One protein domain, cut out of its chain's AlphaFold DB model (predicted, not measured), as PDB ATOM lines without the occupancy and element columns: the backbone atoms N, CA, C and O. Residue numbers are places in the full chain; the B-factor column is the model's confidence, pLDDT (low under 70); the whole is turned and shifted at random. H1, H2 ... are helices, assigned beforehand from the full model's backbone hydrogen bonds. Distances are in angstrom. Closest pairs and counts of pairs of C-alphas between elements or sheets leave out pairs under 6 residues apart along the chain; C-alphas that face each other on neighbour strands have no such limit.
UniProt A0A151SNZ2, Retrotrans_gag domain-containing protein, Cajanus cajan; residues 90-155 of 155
ATOM      1  N   ARG A  90     -50.649 -16.988 -28.877       91.06
ATOM      2  CA  ARG A  90     -50.063 -18.071 -29.670       91.06
ATOM      3  C   ARG A  90     -49.024 -17.476 -30.607       91.06
ATOM      4  O   ARG A  90     -49.181 -16.335 -31.038       91.06
ATOM      5  N   GLN A  91     -47.993 -18.248 -30.937       89.19
ATOM      6  CA  GLN A  91     -46.961 -17.834 -31.877       89.19
ATOM      7  C   GLN A  91     -47.581 -17.508 -33.244       89.19
ATOM      8  O   GLN A  91     -47.328 -16.439 -33.798       89.19
ATOM      9  N   GLY A  92     -48.416 -18.402 -33.780       88.12
ATOM     10  CA  GLY A  92     -49.097 -18.188 -35.054       88.12
ATOM     11  C   GLY A  92     -48.096 -17.926 -36.180       88.12
ATOM     12  O   GLY A  92     -47.223 -18.746 -36.451       88.12
ATOM     13  N   THR A  93     -48.204 -16.771 -36.832       88.19
ATOM     14  CA  THR A  93     -47.296 -16.360 -37.917       88.19
ATOM     15  C   THR A  93     -46.073 -15.573 -37.439       88.19
ATOM     16  O   THR A  93     -45.241 -15.211 -38.268       88.19
ATOM     17  N   LEU A  94     -45.971 -15.262 -36.142       88.56
ATOM     18  CA  LEU A  94     -44.862 -14.489 -35.587       88.56
ATOM     19  C   LEU A  94     -43.584 -15.326 -35.530       88.56
ATOM     20  O   LEU A  94     -43.602 -16.537 -35.266       88.56
ATOM     21  N   ASN A  95     -42.443 -14.666 -35.716       90.31
ATOM     22  CA  ASN A  95     -41.179 -15.310 -35.394       90.31
ATOM     23  C   ASN A  95     -41.018 -15.438 -33.865       90.31
ATOM     24  O   ASN A  95     -41.695 -14.774 -33.080       90.31
ATOM     25  N   VAL A  96     -40.103 -16.305 -33.427       88.94
ATOM     26  CA  VAL A  96     -39.923 -16.607 -31.996       88.94
ATOM     27  C   VAL A  96     -39.566 -15.358 -31.179       88.94
ATOM     28  O   VAL A  96     -40.017 -15.222 -30.044       88.94
ATOM     29  N   SER A  97     -38.787 -14.430 -31.744       90.75
ATOM     30  CA  SER A  97     -38.385 -13.201 -31.051       90.75
ATOM     31  C   SER A  97     -39.550 -12.230 -30.875       90.75
ATOM     32  O   SER A  97     -39.683 -11.629 -29.810       90.75
ATOM     33  N   GLU A  98     -40.387 -12.065 -31.897       91.62
ATOM     34  CA  GLU A  98     -41.604 -11.247 -31.843       91.62
ATOM     35  C   GLU A  98     -42.588 -11.818 -30.824       91.62
ATOM     36  O   GLU A  98     -43.008 -11.108 -29.913       91.62
ATOM     37  N   TYR A  99     -42.864 -13.122 -30.905       92.56
ATOM     38  CA  TYR A  99     -43.725 -13.816 -29.950       92.56
ATOM     39  C   TYR A  99     -43.218 -13.665 -28.509       92.56
ATOM     40  O   TYR A  99     -43.976 -13.286 -27.618       92.56
ATOM     41  N   PHE A 100     -41.920 -13.885 -28.274       91.81
ATOM     42  CA  PHE A 100     -41.329 -13.710 -26.947       91.81
ATOM     43  C   PHE A 100     -41.420 -12.261 -26.449       91.81
ATOM     44  O   PHE A 100     -41.599 -12.040 -25.254       91.81
ATOM     45  N   THR A 101     -41.304 -11.274 -27.339       93.62
ATOM     46  CA  THR A 101     -41.375  -9.851 -26.972       93.62
ATOM     47  C   THR A 101     -42.771  -9.470 -26.483       93.62
ATOM     48  O   THR A 101     -42.888  -8.869 -25.415       93.62
ATOM     49  N   GLU A 102     -43.820  -9.881 -27.199       94.12
ATOM     50  CA  GLU A 102     -45.217  -9.682 -26.781       94.12
ATOM     51  C   GLU A 102     -45.492 -10.362 -25.437       94.12
ATOM     52  O   GLU A 102     -46.018  -9.770 -24.492       94.12
ATOM     53  N   LEU A 103     -45.047 -11.609 -25.312       93.56
ATOM     54  CA  LEU A 103     -45.277 -12.421 -24.130       93.56
ATOM     55  C   LEU A 103     -44.525 -11.864 -22.903       93.56
ATOM     56  O   LEU A 103     -45.071 -11.803 -21.799       93.56
ATOM     57  N   LYS A 104     -43.311 -11.340 -23.109       93.38
ATOM     58  CA  LYS A 104     -42.547 -10.612 -22.091       93.38
ATOM     59  C   LYS A 104     -43.229  -9.309 -21.676       93.38
ATOM     60  O   LYS A 104     -43.238  -9.006 -20.485       93.38
ATOM     61  N   SER A 105     -43.820  -8.569 -22.614       94.25
ATOM     62  CA  SER A 105     -44.565  -7.347 -22.298       94.25
ATOM     63  C   SER A 105     -45.748  -7.635 -21.369       94.25
ATOM     64  O   SER A 105     -45.898  -6.970 -20.340       94.25
ATOM     65  N   LEU A 106     -46.517  -8.694 -21.653       94.50
ATOM     66  CA  LEU A 106     -47.620  -9.137 -20.794       94.50
ATOM     67  C   LEU A 106     -47.139  -9.551 -19.395       94.50
ATOM     68  O   LEU A 106     -47.773  -9.205 -18.396       94.50
ATOM     69  N   TRP A 107     -46.010 -10.261 -19.291       94.12
ATOM     70  CA  TRP A 107     -45.430 -10.624 -17.993       94.12
ATOM     71  C   TRP A 107     -44.989  -9.419 -17.170       94.12
ATOM     72  O   TRP A 107     -45.219  -9.396 -15.961       94.12
ATOM     73  N   GLU A 108     -44.342  -8.439 -17.802       92.06
ATOM     74  CA  GLU A 108     -43.880  -7.223 -17.134       92.06
ATOM     75  C   GLU A 108     -45.061  -6.390 -16.626       92.06
ATOM     76  O   GLU A 108     -45.038  -5.916 -15.487       92.06
ATOM     77  N   GLU A 109     -46.131  -6.274 -17.418       92.44
ATOM     78  CA  GLU A 109     -47.351  -5.597 -16.979       92.44
ATOM     79  C   GLU A 109     -48.041  -6.361 -15.836       92.44
ATOM     80  O   GLU A 109     -48.457  -5.763 -14.841       92.44
ATOM     81  N   LEU A 110     -48.099  -7.694 -15.904       91.19
ATOM     82  CA  LEU A 110     -48.669  -8.508 -14.831       91.19
ATOM     83  C   LEU A 110     -47.828  -8.455 -13.540       91.19
ATOM     84  O   LEU A 110     -48.388  -8.480 -12.446       91.19
ATOM     85  N   GLU A 111     -46.496  -8.361 -13.627       89.88
ATOM     86  CA  GLU A 111     -45.617  -8.125 -12.466       89.88
ATOM     87  C   GLU A 111     -45.850  -6.744 -11.849       89.88
ATOM     88  O   GLU A 111     -45.802  -6.619 -10.627       89.88
ATOM     89  N   TYR A 112     -46.159  -5.725 -12.654       88.19
ATOM     90  CA  TYR A 112     -46.484  -4.397 -12.136       88.19
ATOM     91  C   TYR A 112     -47.735  -4.413 -11.246       88.19
ATOM     92  O   TYR A 112     -47.701  -3.878 -10.135       88.19
ATOM     93  N   TYR A 113     -48.816  -5.053 -11.702       86.94
ATOM     94  CA  TYR A 113     -50.058  -5.151 -10.927       86.94
ATOM     95  C   TYR A 113     -49.995  -6.203  -9.814       86.94
ATOM     96  O   TYR A 113     -50.649  -6.060  -8.780       86.94
ATOM     97  N   ARG A 114     -49.204  -7.265 -10.000       86.44
ATOM     98  CA  ARG A 114     -49.060  -8.368  -9.045       86.44
ATOM     99  C   ARG A 114     -47.580  -8.657  -8.767       86.44
ATOM    100  O   ARG A 114     -47.051  -9.676  -9.239       86.44
ATOM    101  N   PRO A 115     -46.907  -7.780  -8.004       86.56
ATOM    102  CA  PRO A 115     -45.495  -7.938  -7.715       86.56
ATOM    103  C   PRO A 115     -45.254  -9.148  -6.820       86.56
ATOM    104  O   PRO A 115     -46.053  -9.482  -5.941       86.56
ATOM    105  N   THR A 116     -44.115  -9.798  -7.021       81.62
ATOM    106  CA  THR A 116     -43.670 -10.872  -6.136       81.62
ATOM    107  C   THR A 116     -43.451 -10.306  -4.727       81.62
ATOM    108  O   THR A 116     -42.716  -9.322  -4.582       81.62
ATOM    109  N   PRO A 117     -44.045 -10.901  -3.674       79.50
ATOM    110  CA  PRO A 117     -43.934 -10.371  -2.323       79.50
ATOM    111  C   PRO A 117     -42.470 -10.305  -1.880       79.50
ATOM    112  O   PRO A 117     -41.696 -11.250  -2.066       79.50
ATOM    113  N   GLN A 118     -42.093  -9.171  -1.289       74.12
ATOM    114  CA  GLN A 118     -40.776  -8.971  -0.696       74.12
ATOM    115  C   GLN A 118     -40.820  -9.258   0.807       74.12
ATOM    116  O   GLN A 118     -41.831  -9.020   1.465       74.12
ATOM    117  N   CYS A 119     -39.720  -9.779   1.356       78.69
ATOM    118  CA  CYS A 119     -39.566  -9.932   2.806       78.69
ATOM    119  C   CYS A 119     -39.547  -8.538   3.428       78.69
ATOM    120  O   CYS A 119     -38.753  -7.704   2.999       78.69
ATOM    121  N   THR A 120     -40.310  -8.318   4.491       73.69
ATOM    122  CA  THR A 120     -40.213  -7.122   5.349       73.69
ATOM    123  C   THR A 120     -39.111  -7.257   6.410       73.69
ATOM    124  O   THR A 120     -39.096  -6.580   7.431       73.69
ATOM    125  N   CYS A 121     -38.183  -8.179   6.181       80.00
ATOM    126  CA  CYS A 121     -37.175  -8.612   7.128       80.00
ATOM    127  C   CYS A 121     -36.028  -7.594   7.158       80.00
ATOM    128  O   CYS A 121     -35.458  -7.284   6.116       80.00
ATOM    129  N   LEU A 122     -35.676  -7.098   8.351       69.25
ATOM    130  CA  LEU A 122     -34.639  -6.066   8.549       69.25
ATOM    131  C   LEU A 122     -33.225  -6.517   8.131       69.25
ATOM    132  O   LEU A 122     -32.349  -5.691   7.895       69.25
ATOM    133  N   VAL A 123     -33.004  -7.829   8.034       78.69
ATOM    134  CA  VAL A 123     -31.758  -8.457   7.581       78.69
ATOM    135  C   VAL A 123     -32.044  -9.227   6.294       78.69
ATOM    136  O   VAL A 123     -33.134  -9.784   6.147       78.69
ATOM    137  N   THR A 124     -31.066  -9.293   5.383       64.69
ATOM    138  CA  THR A 124     -31.127 -10.062   4.128       64.69
ATOM    139  C   THR A 124     -31.612 -11.492   4.387       64.69
ATOM    140  O   THR A 124     -30.834 -12.370   4.760       64.69
ATOM    141  N   CYS A 125     -32.914 -11.737   4.212       70.69
ATOM    142  CA  CYS A 125     -33.487 -13.034   4.550       70.69
ATOM    143  C   CYS A 125     -33.077 -14.086   3.516       70.69
ATOM    144  O   CYS A 125     -33.313 -13.926   2.318       70.69
ATOM    145  N   MET A 126     -32.589 -15.238   3.983       70.38
ATOM    146  CA  MET A 126     -32.486 -16.463   3.180       70.38
ATOM    147  C   MET A 126     -33.816 -17.230   3.130       70.38
ATOM    148  O   MET A 126     -33.856 -18.455   3.207       70.38
ATOM    149  N   CYS A 127     -34.925 -16.504   3.018       75.56
ATOM    150  CA  CYS A 127     -36.262 -17.072   3.035       75.56
ATOM    151  C   CYS A 127     -36.451 -17.957   1.795       75.56
ATOM    152  O   CYS A 127     -36.597 -17.463   0.672       75.56
ATOM    153  N   ILE A 128     -36.462 -19.276   2.006       80.56
ATOM    154  CA  ILE A 128     -36.642 -20.279   0.945       80.56
ATOM    155  C   ILE A 128     -37.954 -20.024   0.193       80.56
ATOM    156  O   ILE A 128     -38.001 -20.177  -1.024       80.56
ATOM    157  N   THR A 129     -38.991 -19.559   0.890       81.56
ATOM    158  CA  THR A 129     -40.312 -19.253   0.327       81.56
ATOM    159  C   THR A 129     -40.258 -18.218  -0.796       81.56
ATOM    160  O   THR A 129     -40.850 -18.444  -1.844       81.56
ATOM    161  N   ILE A 130     -39.505 -17.124  -0.629       81.38
ATOM    162  CA  ILE A 130     -39.393 -16.070  -1.656       81.38
ATOM    163  C   ILE A 130     -38.570 -16.565  -2.852       81.38
ATOM    164  O   ILE A 130     -38.846 -16.224  -4.000       81.38
ATOM    165  N   ARG A 131     -37.551 -17.398  -2.607       81.81
ATOM    166  CA  ARG A 131     -36.791 -18.030  -3.697       81.81
ATOM    167  C   ARG A 131     -37.671 -18.998  -4.488       81.81
ATOM    168  O   ARG A 131     -37.646 -18.965  -5.712       81.81
ATOM    169  N   LYS A 132     -38.479 -19.809  -3.798       86.19
ATOM    170  CA  LYS A 132     -39.437 -20.728  -4.426       86.19
ATOM    171  C   LYS A 132     -40.538 -19.992  -5.183       86.19
ATOM    172  O   LYS A 132     -40.850 -20.405  -6.287       86.19
ATOM    173  N   SER A 133     -41.081 -18.893  -4.654       85.88
ATOM    174  CA  SER A 133     -42.110 -18.124  -5.365       85.88
ATOM    175  C   SER A 133     -41.582 -17.526  -6.670       85.88
ATOM    176  O   SER A 133     -42.249 -17.621  -7.696       85.88
ATOM    177  N   LYS A 134     -40.351 -16.994  -6.665       85.75
ATOM    178  CA  LYS A 134     -39.674 -16.552  -7.894       85.75
ATOM    179  C   LYS A 134     -39.442 -17.705  -8.870       85.75
ATOM    180  O   LYS A 134     -39.654 -17.527 -10.064       85.75
ATOM    181  N   LEU A 135     -39.026 -18.869  -8.367       88.50
ATOM    182  CA  LEU A 135     -38.803 -20.057  -9.189       88.50
ATOM    183  C   LEU A 135     -40.099 -20.550  -9.847       88.50
ATOM    184  O   LEU A 135     -40.103 -20.762 -11.053       88.50
ATOM    185  N   TYR A 136     -41.191 -20.687  -9.090       89.62
ATOM    186  CA  TYR A 136     -42.488 -21.106  -9.633       89.62
ATOM    187  C   TYR A 136     -42.979 -20.137 -10.703       89.62
ATOM    188  O   TYR A 136     -43.353 -20.567 -11.784       89.62
ATOM    189  N   ARG A 137     -42.835 -18.827 -10.479       88.69
ATOM    190  CA  ARG A 137     -43.192 -17.827 -11.491       88.69
ATOM    191  C   ARG A 137     -42.359 -17.950 -12.770       88.69
ATOM    192  O   ARG A 137     -42.887 -17.803 -13.865       88.69
ATOM    193  N   GLN A 138     -41.060 -18.227 -12.651       89.12
ATOM    194  CA  GLN A 138     -40.211 -18.487 -13.819       89.12
ATOM    195  C   GLN A 138     -40.633 -19.761 -14.561       89.12
ATOM    196  O   GLN A 138     -40.619 -19.775 -15.789       89.12
ATOM    197  N   GLN A 139     -41.022 -20.808 -13.832       91.62
ATOM    198  CA  GLN A 139     -41.539 -22.043 -14.422       91.62
ATOM    199  C   GLN A 139     -42.866 -21.804 -15.145       91.62
ATOM    200  O   GLN A 139     -42.991 -22.221 -16.289       91.62
ATOM    201  N   ASP A 140     -43.799 -21.068 -14.542       90.31
ATOM    202  CA  ASP A 140     -45.077 -20.704 -15.165       90.31
ATOM    203  C   ASP A 140     -44.862 -19.895 -16.447       90.31
ATOM    204  O   ASP A 140     -45.483 -20.162 -17.471       90.31
ATOM    205  N   ASN A 141     -43.918 -18.950 -16.434       90.19
ATOM    206  CA  ASN A 141     -43.522 -18.214 -17.631       90.19
ATOM    207  C   ASN A 141     -43.000 -19.166 -18.726       90.19
ATOM    208  O   ASN A 141     -43.428 -19.098 -19.876       90.19
ATOM    209  N   ILE A 142     -42.117 -20.105 -18.386       89.88
ATOM    210  CA  ILE A 142     -41.644 -21.104 -19.357       89.88
ATOM    211  C   ILE A 142     -42.816 -21.936 -19.893       89.88
ATOM    212  O   ILE A 142     -42.909 -22.135 -21.099       89.88
ATOM    213  N   ILE A 143     -43.733 -22.374 -19.030       88.38
ATOM    214  CA  ILE A 143     -44.915 -23.147 -19.426       88.38
ATOM    215  C   ILE A 143     -45.784 -22.342 -20.396       88.38
ATOM    216  O   ILE A 143     -46.130 -22.856 -21.453       88.38
ATOM    217  N   HIS A 144     -46.085 -21.075 -20.101       86.81
ATOM    218  CA  HIS A 144     -46.863 -20.213 -20.997       86.81
ATOM    219  C   HIS A 144     -46.190 -20.012 -22.350       86.81
ATOM    220  O   HIS A 144     -46.852 -20.084 -23.383       86.81
ATOM    221  N   PHE A 145     -44.874 -19.801 -22.349       88.88
ATOM    222  CA  PHE A 145     -44.106 -19.701 -23.580       88.88
ATOM    223  C   PHE A 145     -44.216 -20.988 -24.405       88.88
ATOM    224  O   PHE A 145     -44.513 -20.912 -25.598       88.88
ATOM    225  N   LEU A 146     -44.055 -22.149 -23.757       87.88
ATOM    226  CA  LEU A 146     -44.125 -23.465 -24.389       87.88
ATOM    227  C   LEU A 146     -45.522 -23.796 -24.933       87.88
ATOM    228  O   LEU A 146     -45.639 -24.232 -26.071       87.88
ATOM    229  N   MET A 147     -46.576 -23.535 -24.157       86.12
ATOM    230  CA  MET A 147     -47.971 -23.809 -24.530       86.12
ATOM    231  C   MET A 147     -48.475 -22.986 -25.719       86.12
ATOM    232  O   MET A 147     -49.510 -23.319 -26.293       86.12
ATOM    233  N   GLY A 148     -47.809 -21.876 -26.041       83.44
ATOM    234  CA  GLY A 148     -48.192 -21.037 -27.169       83.44
ATOM    235  C   GLY A 148     -47.378 -21.260 -28.442       83.44
ATOM    236  O   GLY A 148     -47.652 -20.570 -29.426       83.44
ATOM    237  N   PHE A 149     -46.412 -22.186 -28.457       83.94
ATOM    238  CA  PHE A 149     -45.746 -22.582 -29.700       83.94
ATOM    239  C   PHE A 149     -46.719 -23.253 -30.664       83.94
ATOM    240  O   PHE A 149     -47.715 -23.846 -30.263       83.94
ATOM    241  N   ASN A 150     -46.405 -23.157 -31.952       77.25
ATOM    242  CA  ASN A 150     -47.139 -23.892 -32.973       77.25
ATOM    243  C   ASN A 150     -46.840 -25.398 -32.884       77.25
ATOM    244  O   ASN A 150     -45.698 -25.787 -32.627       77.25
ATOM    245  N   ASP A 151     -47.827 -26.216 -33.253       66.88
ATOM    246  CA  ASP A 151     -47.793 -27.689 -33.277       66.88
ATOM    247  C   ASP A 151     -46.607 -28.274 -34.068       66.88
ATOM    248  O   ASP A 151     -46.196 -29.410 -33.858       66.88
ATOM    249  N   SER A 152     -45.980 -27.489 -34.953       60.12
ATOM    250  CA  SER A 152     -44.739 -27.870 -35.643       60.12
ATOM    251  C   SER A 152     -43.547 -28.118 -34.704       60.12
ATOM    252  O   SER A 152     -42.517 -28.613 -35.156       60.12
ATOM    253  N   PHE A 153     -43.667 -27.737 -33.430       56.25
ATOM    254  CA  PHE A 153     -42.684 -27.965 -32.371       56.25
ATOM    255  C   PHE A 153     -43.230 -28.826 -31.217       56.25
ATOM    256  O   PHE A 153     -42.530 -28.989 -30.216       56.25
ATOM    257  N   GLU A 154     -44.446 -29.375 -31.333       52.66
ATOM    258  CA  GLU A 154     -44.952 -30.377 -30.389       52.66
ATOM    259  C   GLU A 154     -44.208 -31.704 -30.624       52.66
ATOM    260  O   GLU A 154     -44.190 -32.235 -31.736       52.66
ATOM    261  N   VAL A 155     -43.527 -32.195 -29.582       49.12
ATOM    262  CA  VAL A 155     -42.832 -33.496 -29.559       49.12
ATOM    263  C   VAL A 155     -43.773 -34.571 -29.042       49.12
ATOM    264  O   VAL A 155     -44.415 -34.313 -27.998       49.12
TER     265      VAL A 155
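What this domain is: This is residues 90 to 155 of the 155 residues of the protein "Retrotrans_gag domain-containing protein" of Cajanus cajan (UniProt A0A151SNZ2). The model is a loose, splayed helical hairpin: H2, the longest helix, and H1 run opposite ways and meet over part of their lengths, while the loop of residues 114 to 127 joins them, its residues 120 to 126 sticking out. The printed part has 66 residues with two named helices, H1 then H2, and no named strand; the class is all helix. The whole is loose, with a radius of gyration of the C-alphas of 15.6 A, spanning 49 by 25 by 15 A.

How they stand to each other: H2, residues 128 to 147, and H1, residues 96 to 113, form a hairpin. They only just touch, with 3 pairs of C-alphas within 8 A, through residues 141 to 145 of H2 and 100 to 107 of H1 alone; the closest C-alphas, of Leu 103 and Phe 145, are 7.4 A apart. They run opposite ways at a steep tilt of 39 degrees. In both, every O i to N i+4 pair is within hydrogen-bond range.

Where its parts are: H2 measures 28.1 A from first to last C-alpha, ending at C-alpha 147, (-47.971, -23.809, -24.530). H1 measures 26.0 A, beginning at C-alpha 96, (-39.923, -16.607, -31.996).

The domain as a whole: The C-alphas farthest apart, of Leu 122 and Ser 152, are 50.3 A apart. The printed part has no cut; the link from H1 to H2 is long. The pLDDT is under 70 at residues 122, 124 and 151 to 155.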